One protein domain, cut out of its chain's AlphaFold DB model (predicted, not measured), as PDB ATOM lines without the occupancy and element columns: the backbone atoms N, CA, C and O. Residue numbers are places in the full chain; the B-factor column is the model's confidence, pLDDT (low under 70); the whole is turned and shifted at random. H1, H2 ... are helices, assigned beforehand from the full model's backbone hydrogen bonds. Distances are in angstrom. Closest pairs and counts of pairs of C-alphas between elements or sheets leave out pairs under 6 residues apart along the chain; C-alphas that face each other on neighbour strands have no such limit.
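Overview. This is residues 8 to 65 of the 68 residues of an uncharacterized protein of Ahrensia sp (UniProt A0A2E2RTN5). The longest helix, H2, forms one limb of an open, narrow U; H1 runs beside it in the opposite direction, and a gap separates the two limbs. Residues 28 to 36 join them at one end. The printed part has 58 residues with two named helices, H1 then H2, and no named strand; its class is all helix. It is loose, with a radius of gyration of the C-alphas of 14.5 A, and spans 48 by 19 by 9 A.

Along the chain. H2, residues 37 to 63, is 37.3 A long from C-alpha 37 at (67.697, 104.045, 41.024) to C-alpha 63 at (43.266, 102.232, 12.918). H1, residues 11 to 27, is 24.3 A long and begins at C-alpha 11 at (46.074, 94.872, 23.148).

Arrangement. H2 and H1 are apart, with no C-alpha of the one within 8 A of the other. Residues 49 to 58 of H2 and 12 to 17 of H1 are among those that stand free. In H1 and H2 every O i to N i+4 pair is within hydrogen-bond range.

Size, cuts and confidence. The two C-alphas farthest apart, those of Asp 33 and Ser 65, are 47.5 A apart. The printed part has no cut, and the link from H1 to H2 is short. Mean pLDDT of the printed part is 71.0; residues 29 to 38 and 58 to 65 are among those under 70.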
ATOM      1  N   TYR A   8      49.611  89.696  17.631       67.44
ATOM      2  CA  TYR A   8      50.276  90.970  17.923       67.44
ATOM      3  C   TYR A   8      49.346  92.191  17.824       67.44
ATOM      4  O   TYR A   8      49.694  93.268  18.302       67.44
ATOM      5  N   LEU A   9      48.161  92.051  17.221       71.81
ATOM      6  CA  LEU A   9      47.127  93.090  17.145       71.81
ATOM      7  C   LEU A   9      46.252  93.129  18.415       71.81
ATOM      8  O   LEU A   9      45.418  94.024  18.577       71.81
ATOM      9  N   SER A  10      46.422  92.161  19.322       80.00
ATOM     10  CA  SER A  10      45.640  92.048  20.550       80.00
ATOM     11  C   SER A  10      46.267  92.868  21.682       80.00
ATOM     12  O   SER A  10      47.325  92.530  22.213       80.00
ATOM     13  N   LYS A  11      45.599  93.960  22.086       66.06
ATOM     14  CA  LYS A  11      46.074  94.872  23.148       66.06
ATOM     15  C   LYS A  11      46.268  94.173  24.504       66.06
ATOM     16  O   LYS A  11      47.135  94.562  25.278       66.06
ATOM     17  N   THR A  12      45.494  93.124  24.776       74.75
ATOM     18  CA  THR A  12      45.613  92.291  25.984       74.75
ATOM     19  C   THR A  12      46.906  91.481  26.022       74.75
ATOM     20  O   THR A  12      47.481  91.330  27.095       74.75
ATOM     21  N   ILE A  13      47.401  91.014  24.870       74.12
ATOM     22  CA  ILE A  13      48.665  90.265  24.794       74.12
ATOM     23  C   ILE A  13      49.843  91.190  25.107       74.12
ATOM     24  O   ILE A  13      50.717  90.823  25.886       74.12
ATOM     25  N   TRP A  14      49.828  92.419  24.586       77.06
ATOM     26  CA  TRP A  14      50.845  93.420  24.910       77.06
ATOM     27  C   TRP A  14      50.819  93.844  26.380       77.06
ATOM     28  O   TRP A  14      51.876  93.922  27.000       77.06
ATOM     29  N   GLY A  15      49.633  94.056  26.961       75.38
ATOM     30  CA  GLY A  15      49.504  94.347  28.392       75.38
ATOM     31  C   GLY A  15      50.073  93.226  29.266       75.38
ATOM     32  O   GLY A  15      50.859  93.489  30.174       75.38
ATOM     33  N   ALA A  16      49.750  91.970  28.941       75.88
ATOM     34  CA  ALA A  16      50.293  90.807  29.636       75.88
ATOM     35  C   ALA A  16      51.820  90.700  29.485       75.88
ATOM     36  O   ALA A  16      52.511  90.459  30.473       75.88
ATOM     37  N   LEU A  17      52.362  90.940  28.286       77.88
ATOM     38  CA  LEU A  17      53.804  90.910  28.026       77.88
ATOM     39  C   LEU A  17      54.560  91.962  28.854       77.88
ATOM     40  O   LEU A  17      55.594  91.652  29.442       77.88
ATOM     41  N   VAL A  18      54.028  93.187  28.945       78.06
ATOM     42  CA  VAL A  18      54.619  94.274  29.744       78.06
ATOM     43  C   VAL A  18      54.565  93.954  31.236       78.06
ATOM     44  O   VAL A  18      55.568  94.134  31.922       78.06
ATOM     45  N   SER A  19      53.442  93.438  31.743       77.56
ATOM     46  CA  SER A  19      53.350  92.999  33.140       77.56
ATOM     47  C   SER A  19      54.368  91.907  33.458       77.56
ATOM     48  O   SER A  19      55.074  92.019  34.454       77.56
ATOM     49  N   VAL A  20      54.504  90.897  32.593       78.69
ATOM     50  CA  VAL A  20      55.495  89.824  32.761       78.69
ATOM     51  C   VAL A  20      56.916  90.388  32.749       78.69
ATOM     52  O   VAL A  20      57.714  90.039  33.615       78.69
ATOM     53  N   ALA A  21      57.232  91.300  31.827       74.06
ATOM     54  CA  ALA A  21      58.539  91.951  31.761       74.06
ATOM     55  C   ALA A  21      58.839  92.791  33.013       74.06
ATOM     56  O   ALA A  21      59.951  92.731  33.532       74.06
ATOM     57  N   ALA A  22      57.854  93.525  33.536       71.94
ATOM     58  CA  ALA A  22      57.992  94.311  34.759       71.94
ATOM     59  C   ALA A  22      58.200  93.418  35.991       71.94
ATOM     60  O   ALA A  22      59.064  93.696  36.819       71.94
ATOM     61  N   THR A  23      57.456  92.313  36.095       75.75
ATOM     62  CA  THR A  23      57.641  91.327  37.165       75.75
ATOM     63  C   THR A  23      59.011  90.660  37.070       75.75
ATOM     64  O   THR A  23      59.694  90.549  38.083       75.75
ATOM     65  N   LEU A  24      59.459  90.277  35.872       74.44
ATOM     66  CA  LEU A  24      60.797  89.721  35.664       74.44
ATOM     67  C   LEU A  24      61.893  90.736  35.997       74.44
ATOM     68  O   LEU A  24      62.867  90.370  36.643       74.44
ATOM     69  N   ALA A  25      61.727  92.004  35.626       70.44
ATOM     70  CA  ALA A  25      62.663  93.070  35.975       70.44
ATOM     71  C   ALA A  25      62.735  93.296  37.494       70.44
ATOM     72  O   ALA A  25      63.827  93.450  38.040       70.44
ATOM     73  N   ALA A  26      61.592  93.252  38.186       66.81
ATOM     74  CA  ALA A  26      61.533  93.329  39.643       66.81
ATOM     75  C   ALA A  26      62.187  92.105  40.314       66.81
ATOM     76  O   ALA A  26      62.895  92.253  41.306       66.81
ATOM     77  N   MET A  27      61.990  90.905  39.756       67.56
ATOM     78  CA  MET A  27      62.583  89.660  40.261       67.56
ATOM     79  C   MET A  27      64.084  89.548  39.987       67.56
ATOM     80  O   MET A  27      64.803  88.959  40.789       67.56
ATOM     81  N   LEU A  28      64.566  90.109  38.876       73.88
ATOM     82  CA  LEU A  28      65.984  90.112  38.516       73.88
ATOM     83  C   LEU A  28      66.824  91.033  39.405       73.88
ATOM     84  O   LEU A  28      68.044  91.023  39.266       73.88
ATOM     85  N   GLY A  29      66.199  91.773  40.334       56.91
ATOM     86  CA  GLY A  29      66.878  92.348  41.492       56.91
ATOM     87  C   GLY A  29      68.131  93.125  41.115       56.91
ATOM     88  O   GLY A  29      69.171  92.919  41.736       56.91
ATOM     89  N   LEU A  30      68.048  93.964  40.071       57.19
ATOM     90  CA  LEU A  30      69.151  94.844  39.698       57.19
ATOM     91  C   LEU A  30      69.545  95.622  40.960       57.19
ATOM     92  O   LEU A  30      68.696  96.342  41.491       57.19
ATOM     93  N   PRO A  31      70.775  95.453  41.480       54.38
ATOM     94  CA  PRO A  31      71.241  96.194  42.635       54.38
ATOM     95  C   PRO A  31      71.427  97.633  42.180       54.38
ATOM     96  O   PRO A  31      72.480  98.032  41.685       54.38
ATOM     97  N   VAL A  32      70.346  98.396  42.257       54.47
ATOM     98  CA  VAL A  32      70.389  99.816  41.993       54.47
ATOM     99  C   VAL A  32      70.845 100.457  43.284       54.47
ATOM    100  O   VAL A  32      70.105 100.510  44.263       54.47
ATOM    101  N   ASP A  33      72.107 100.882  43.299       57.47
ATOM    102  CA  ASP A  33      72.587 101.825  44.299       57.47
ATOM    103  C   ASP A  33      71.562 102.966  44.413       57.47
ATOM    104  O   ASP A  33      71.002 103.399  43.398       57.47
ATOM    105  N   ALA A  34      71.261 103.426  45.629       57.38
ATOM    106  CA  ALA A  34      70.187 104.394  45.859       57.38
ATOM    107  C   ALA A  34      70.375 105.689  45.038       57.38
ATOM    108  O   ALA A  34      69.391 106.361  44.724       57.38
ATOM    109  N   GLY A  35      71.611 106.011  44.623       62.50
ATOM    110  CA  GLY A  35      71.899 107.110  43.698       62.50
ATOM    111  C   GLY A  35      71.588 106.811  42.223       62.50
ATOM    112  O   GLY A  35      71.272 107.724  41.465       62.50
ATOM    113  N   GLY A  36      71.633 105.544  41.802       65.81
ATOM    114  CA  GLY A  36      71.366 105.102  40.428       65.81
ATOM    115  C   GLY A  36      69.904 104.738  40.144       65.81
ATOM    116  O   GLY A  36      69.514 104.668  38.979       65.81
ATOM    117  N   GLN A  37      69.078 104.525  41.177       64.81
ATOM    118  CA  GLN A  37      67.697 104.045  41.024       64.81
ATOM    119  C   GLN A  37      66.808 105.000  40.234       64.81
ATOM    120  O   GLN A  37      66.053 104.561  39.365       64.81
ATOM    121  N   ALA A  38      66.928 106.302  40.490       69.25
ATOM    122  CA  ALA A  38      66.176 107.313  39.760       69.25
ATOM    123  C   ALA A  38      66.581 107.349  38.278       69.25
ATOM    124  O   ALA A  38      65.715 107.315  37.408       69.25
ATOM    125  N   ALA A  39      67.886 107.330  37.987       71.75
ATOM    126  CA  ALA A  39      68.404 107.356  36.620       71.75
ATOM    127  C   ALA A  39      68.037 106.090  35.828       71.75
ATOM    128  O   ALA A  39      67.677 106.176  34.656       71.75
ATOM    129  N   LEU A  40      68.080 104.918  36.470       70.88
ATOM    130  CA  LEU A  40      67.683 103.657  35.847       70.88
ATOM    131  C   LEU A  40      66.171 103.607  35.589       70.88
ATOM    132  O   LEU A  40      65.747 103.184  34.517       70.88
ATOM    133  N   THR A  41      65.364 104.070  36.548       74.06
ATOM    134  CA  THR A  41      63.901 104.134  36.403       74.06
ATOM    135  C   THR A  41      63.506 105.084  35.274       74.06
ATOM    136  O   THR A  41      62.677 104.719  34.445       74.06
ATOM    137  N   GLU A  42      64.147 106.251  35.182       78.75
ATOM    138  CA  GLU A  42      63.967 107.189  34.069       78.75
ATOM    139  C   GLU A  42      64.380 106.576  32.729       78.75
ATOM    140  O   GLU A  42      63.616 106.621  31.772       78.75
ATOM    141  N   ALA A  43      65.540 105.916  32.653       76.38
ATOM    142  CA  ALA A  43      65.984 105.267  31.421       76.38
ATOM    143  C   ALA A  43      65.001 104.180  30.944       76.38
ATOM    144  O   ALA A  43      64.726 104.062  29.745       76.38
ATOM    145  N   ILE A  44      64.431 103.409  31.876       77.94
ATOM    146  CA  ILE A  44      63.404 102.404  31.578       77.94
ATOM    147  C   ILE A  44      62.106 103.079  31.127       77.94
ATOM    148  O   ILE A  44      61.554 102.690  30.100       77.94
ATOM    149  N   LEU A  45      61.628 104.102  31.842       79.56
ATOM    150  CA  LEU A  45      60.426 104.859  31.473       79.56
ATOM    151  C   LEU A  45      60.567 105.531  30.107       79.56
ATOM    152  O   LEU A  45      59.614 105.524  29.327       79.56
ATOM    153  N   GLN A  46      61.753 106.040  29.782       78.62
ATOM    154  CA  GLN A  46      62.076 106.639  28.495       78.62
ATOM    155  C   GLN A  46      62.043 105.592  27.375       78.62
ATOM    156  O   GLN A  46      61.434 105.831  26.333       78.62
ATOM    157  N   MET A  47      62.626 104.405  27.588       77.19
ATOM    158  CA  MET A  47      62.543 103.306  26.617       77.19
ATOM    159  C   MET A  47      61.107 102.809  26.432       77.19
ATOM    160  O   MET A  47      60.658 102.644  25.298       77.19
ATOM    161  N   VAL A  48      60.363 102.612  27.524       81.44
ATOM    162  CA  VAL A  48      58.955 102.196  27.472       81.44
ATOM    163  C   VAL A  48      58.113 103.247  26.753       81.44
ATOM    164  O   VAL A  48      57.317 102.889  25.891       81.44
ATOM    165  N   SER A  49      58.320 104.533  27.037       79.75
ATOM    166  CA  SER A  49      57.607 105.633  26.378       79.75
ATOM    167  C   SER A  49      57.958 105.746  24.896       79.75
ATOM    168  O   SER A  49      57.067 105.958  24.077       79.75
ATOM    169  N   ALA A  50      59.224 105.540  24.521       81.19
ATOM    170  CA  ALA A  50      59.645 105.520  23.123       81.19
ATOM    171  C   ALA A  50      58.971 104.373  22.349       81.19
ATOM    172  O   ALA A  50      58.401 104.594  21.280       81.19
ATOM    173  N   VAL A  51      58.960 103.160  22.914       78.69
ATOM    174  CA  VAL A  51      58.282 101.999  22.315       78.69
ATOM    175  C   VAL A  51      56.770 102.213  22.272       78.69
ATOM    176  O   VAL A  51      56.149 101.969  21.239       78.69
ATOM    177  N   ALA A  52      56.168 102.726  23.345       78.06
ATOM    178  CA  ALA A  52      54.745 103.040  23.399       78.06
ATOM    179  C   ALA A  52      54.356 104.109  22.368       78.06
ATOM    180  O   ALA A  52      53.305 103.988  21.747       78.06
ATOM    181  N   GLY A  53      55.209 105.108  22.125       79.25
ATOM    182  CA  GLY A  53      55.028 106.103  21.070       79.25
ATOM    183  C   GLY A  53      55.039 105.480  19.674       79.25
ATOM    184  O   GLY A  53      54.143 105.749  18.875       79.25
ATOM    185  N   ILE A  54      55.987 104.579  19.396       79.00
ATOM    186  CA  ILE A  54      56.039 103.829  18.130       79.00
ATOM    187  C   ILE A  54      54.781 102.966  17.967       79.00
ATOM    188  O   ILE A  54      54.133 103.009  16.921       79.00
ATOM    189  N   VAL A  55      54.386 102.229  19.008       77.00
ATOM    190  CA  VAL A  55      53.170 101.401  19.008       77.00
ATOM    191  C   VAL A  55      51.913 102.258  18.854       77.00
ATOM    192  O   VAL A  55      50.994 101.852  18.152       77.00
ATOM    193  N   ALA A  56      51.859 103.451  19.446       76.94
ATOM    194  CA  ALA A  56      50.741 104.376  19.293       76.94
ATOM    195  C   ALA A  56      50.651 104.918  17.862       76.94
ATOM    196  O   ALA A  56      49.555 104.997  17.309       76.94
ATOM    197  N   ILE A  57      51.784 105.235  17.230       74.00
ATOM    198  CA  ILE A  57      51.833 105.656  15.826       74.00
ATOM    199  C   ILE A  57      51.388 104.511  14.914       74.00
ATOM    200  O   ILE A  57      50.499 104.709  14.089       74.00
ATOM    201  N   LEU A  58      51.939 103.307  15.087       68.19
ATOM    202  CA  LEU A  58      51.557 102.131  14.301       68.19
ATOM    203  C   LEU A  58      50.099 101.727  14.544       68.19
ATOM    204  O   LEU A  58      49.389 101.388  13.605       68.19
ATOM    205  N   GLY A  59      49.623 101.820  15.783       69.94
ATOM    206  CA  GLY A  59      48.235 101.576  16.153       69.94
ATOM    207  C   GLY A  59      47.285 102.607  15.552       69.94
ATOM    208  O   GLY A  59      46.205 102.235  15.105       69.94
ATOM    209  N   ARG A  60      47.695 103.880  15.472       69.50
ATOM    210  CA  ARG A  60      46.939 104.943  14.798       69.50
ATOM    211  C   ARG A  60      46.886 104.725  13.290       69.50
ATOM    212  O   ARG A  60      45.811 104.806  12.717       69.50
ATOM    213  N   VAL A  61      48.016 104.399  12.662       61.16
ATOM    214  CA  VAL A  61      48.083 104.097  11.221       61.16
ATOM    215  C   VAL A  61      47.276 102.839  10.887       61.16
ATOM    216  O   VAL A  61      46.560 102.807   9.894       61.16
ATOM    217  N   SER A  62      47.309 101.820  11.748       57.12
ATOM    218  CA  SER A  62      46.511 100.603  11.580       57.12
ATOM    219  C   SER A  62      45.019 100.812  11.875       57.12
ATOM    220  O   SER A  62      44.206 100.019  11.405       57.12
ATOM    221  N   ALA A  63      44.652 101.848  12.639       57.03
ATOM    222  CA  ALA A  63      43.266 102.232  12.918       57.03
ATOM    223  C   ALA A  63      42.630 103.070  11.796       57.03
ATOM    224  O   ALA A  63      41.418 103.250  11.804       57.03
ATOM    225  N   ASP A  64      43.410 103.521  10.810       55.06
ATOM    226  CA  ASP A  64      42.884 104.161   9.594       55.06
ATOM    227  C   ASP A  64      42.255 103.135   8.622       55.06
ATOM    228  O   ASP A  64      41.617 103.479   7.634       55.06
ATOM    229  N   SER A  65      42.379 101.834   8.917       57.59
ATOM    230  CA  SER A  65      41.702 100.766   8.180       57.59
ATOM    231  C   SER A  65      40.416 100.321   8.893       57.59
ATOM    232  O   SER A  65      40.473  99.548   9.849       57.59
TER     233      SER A  65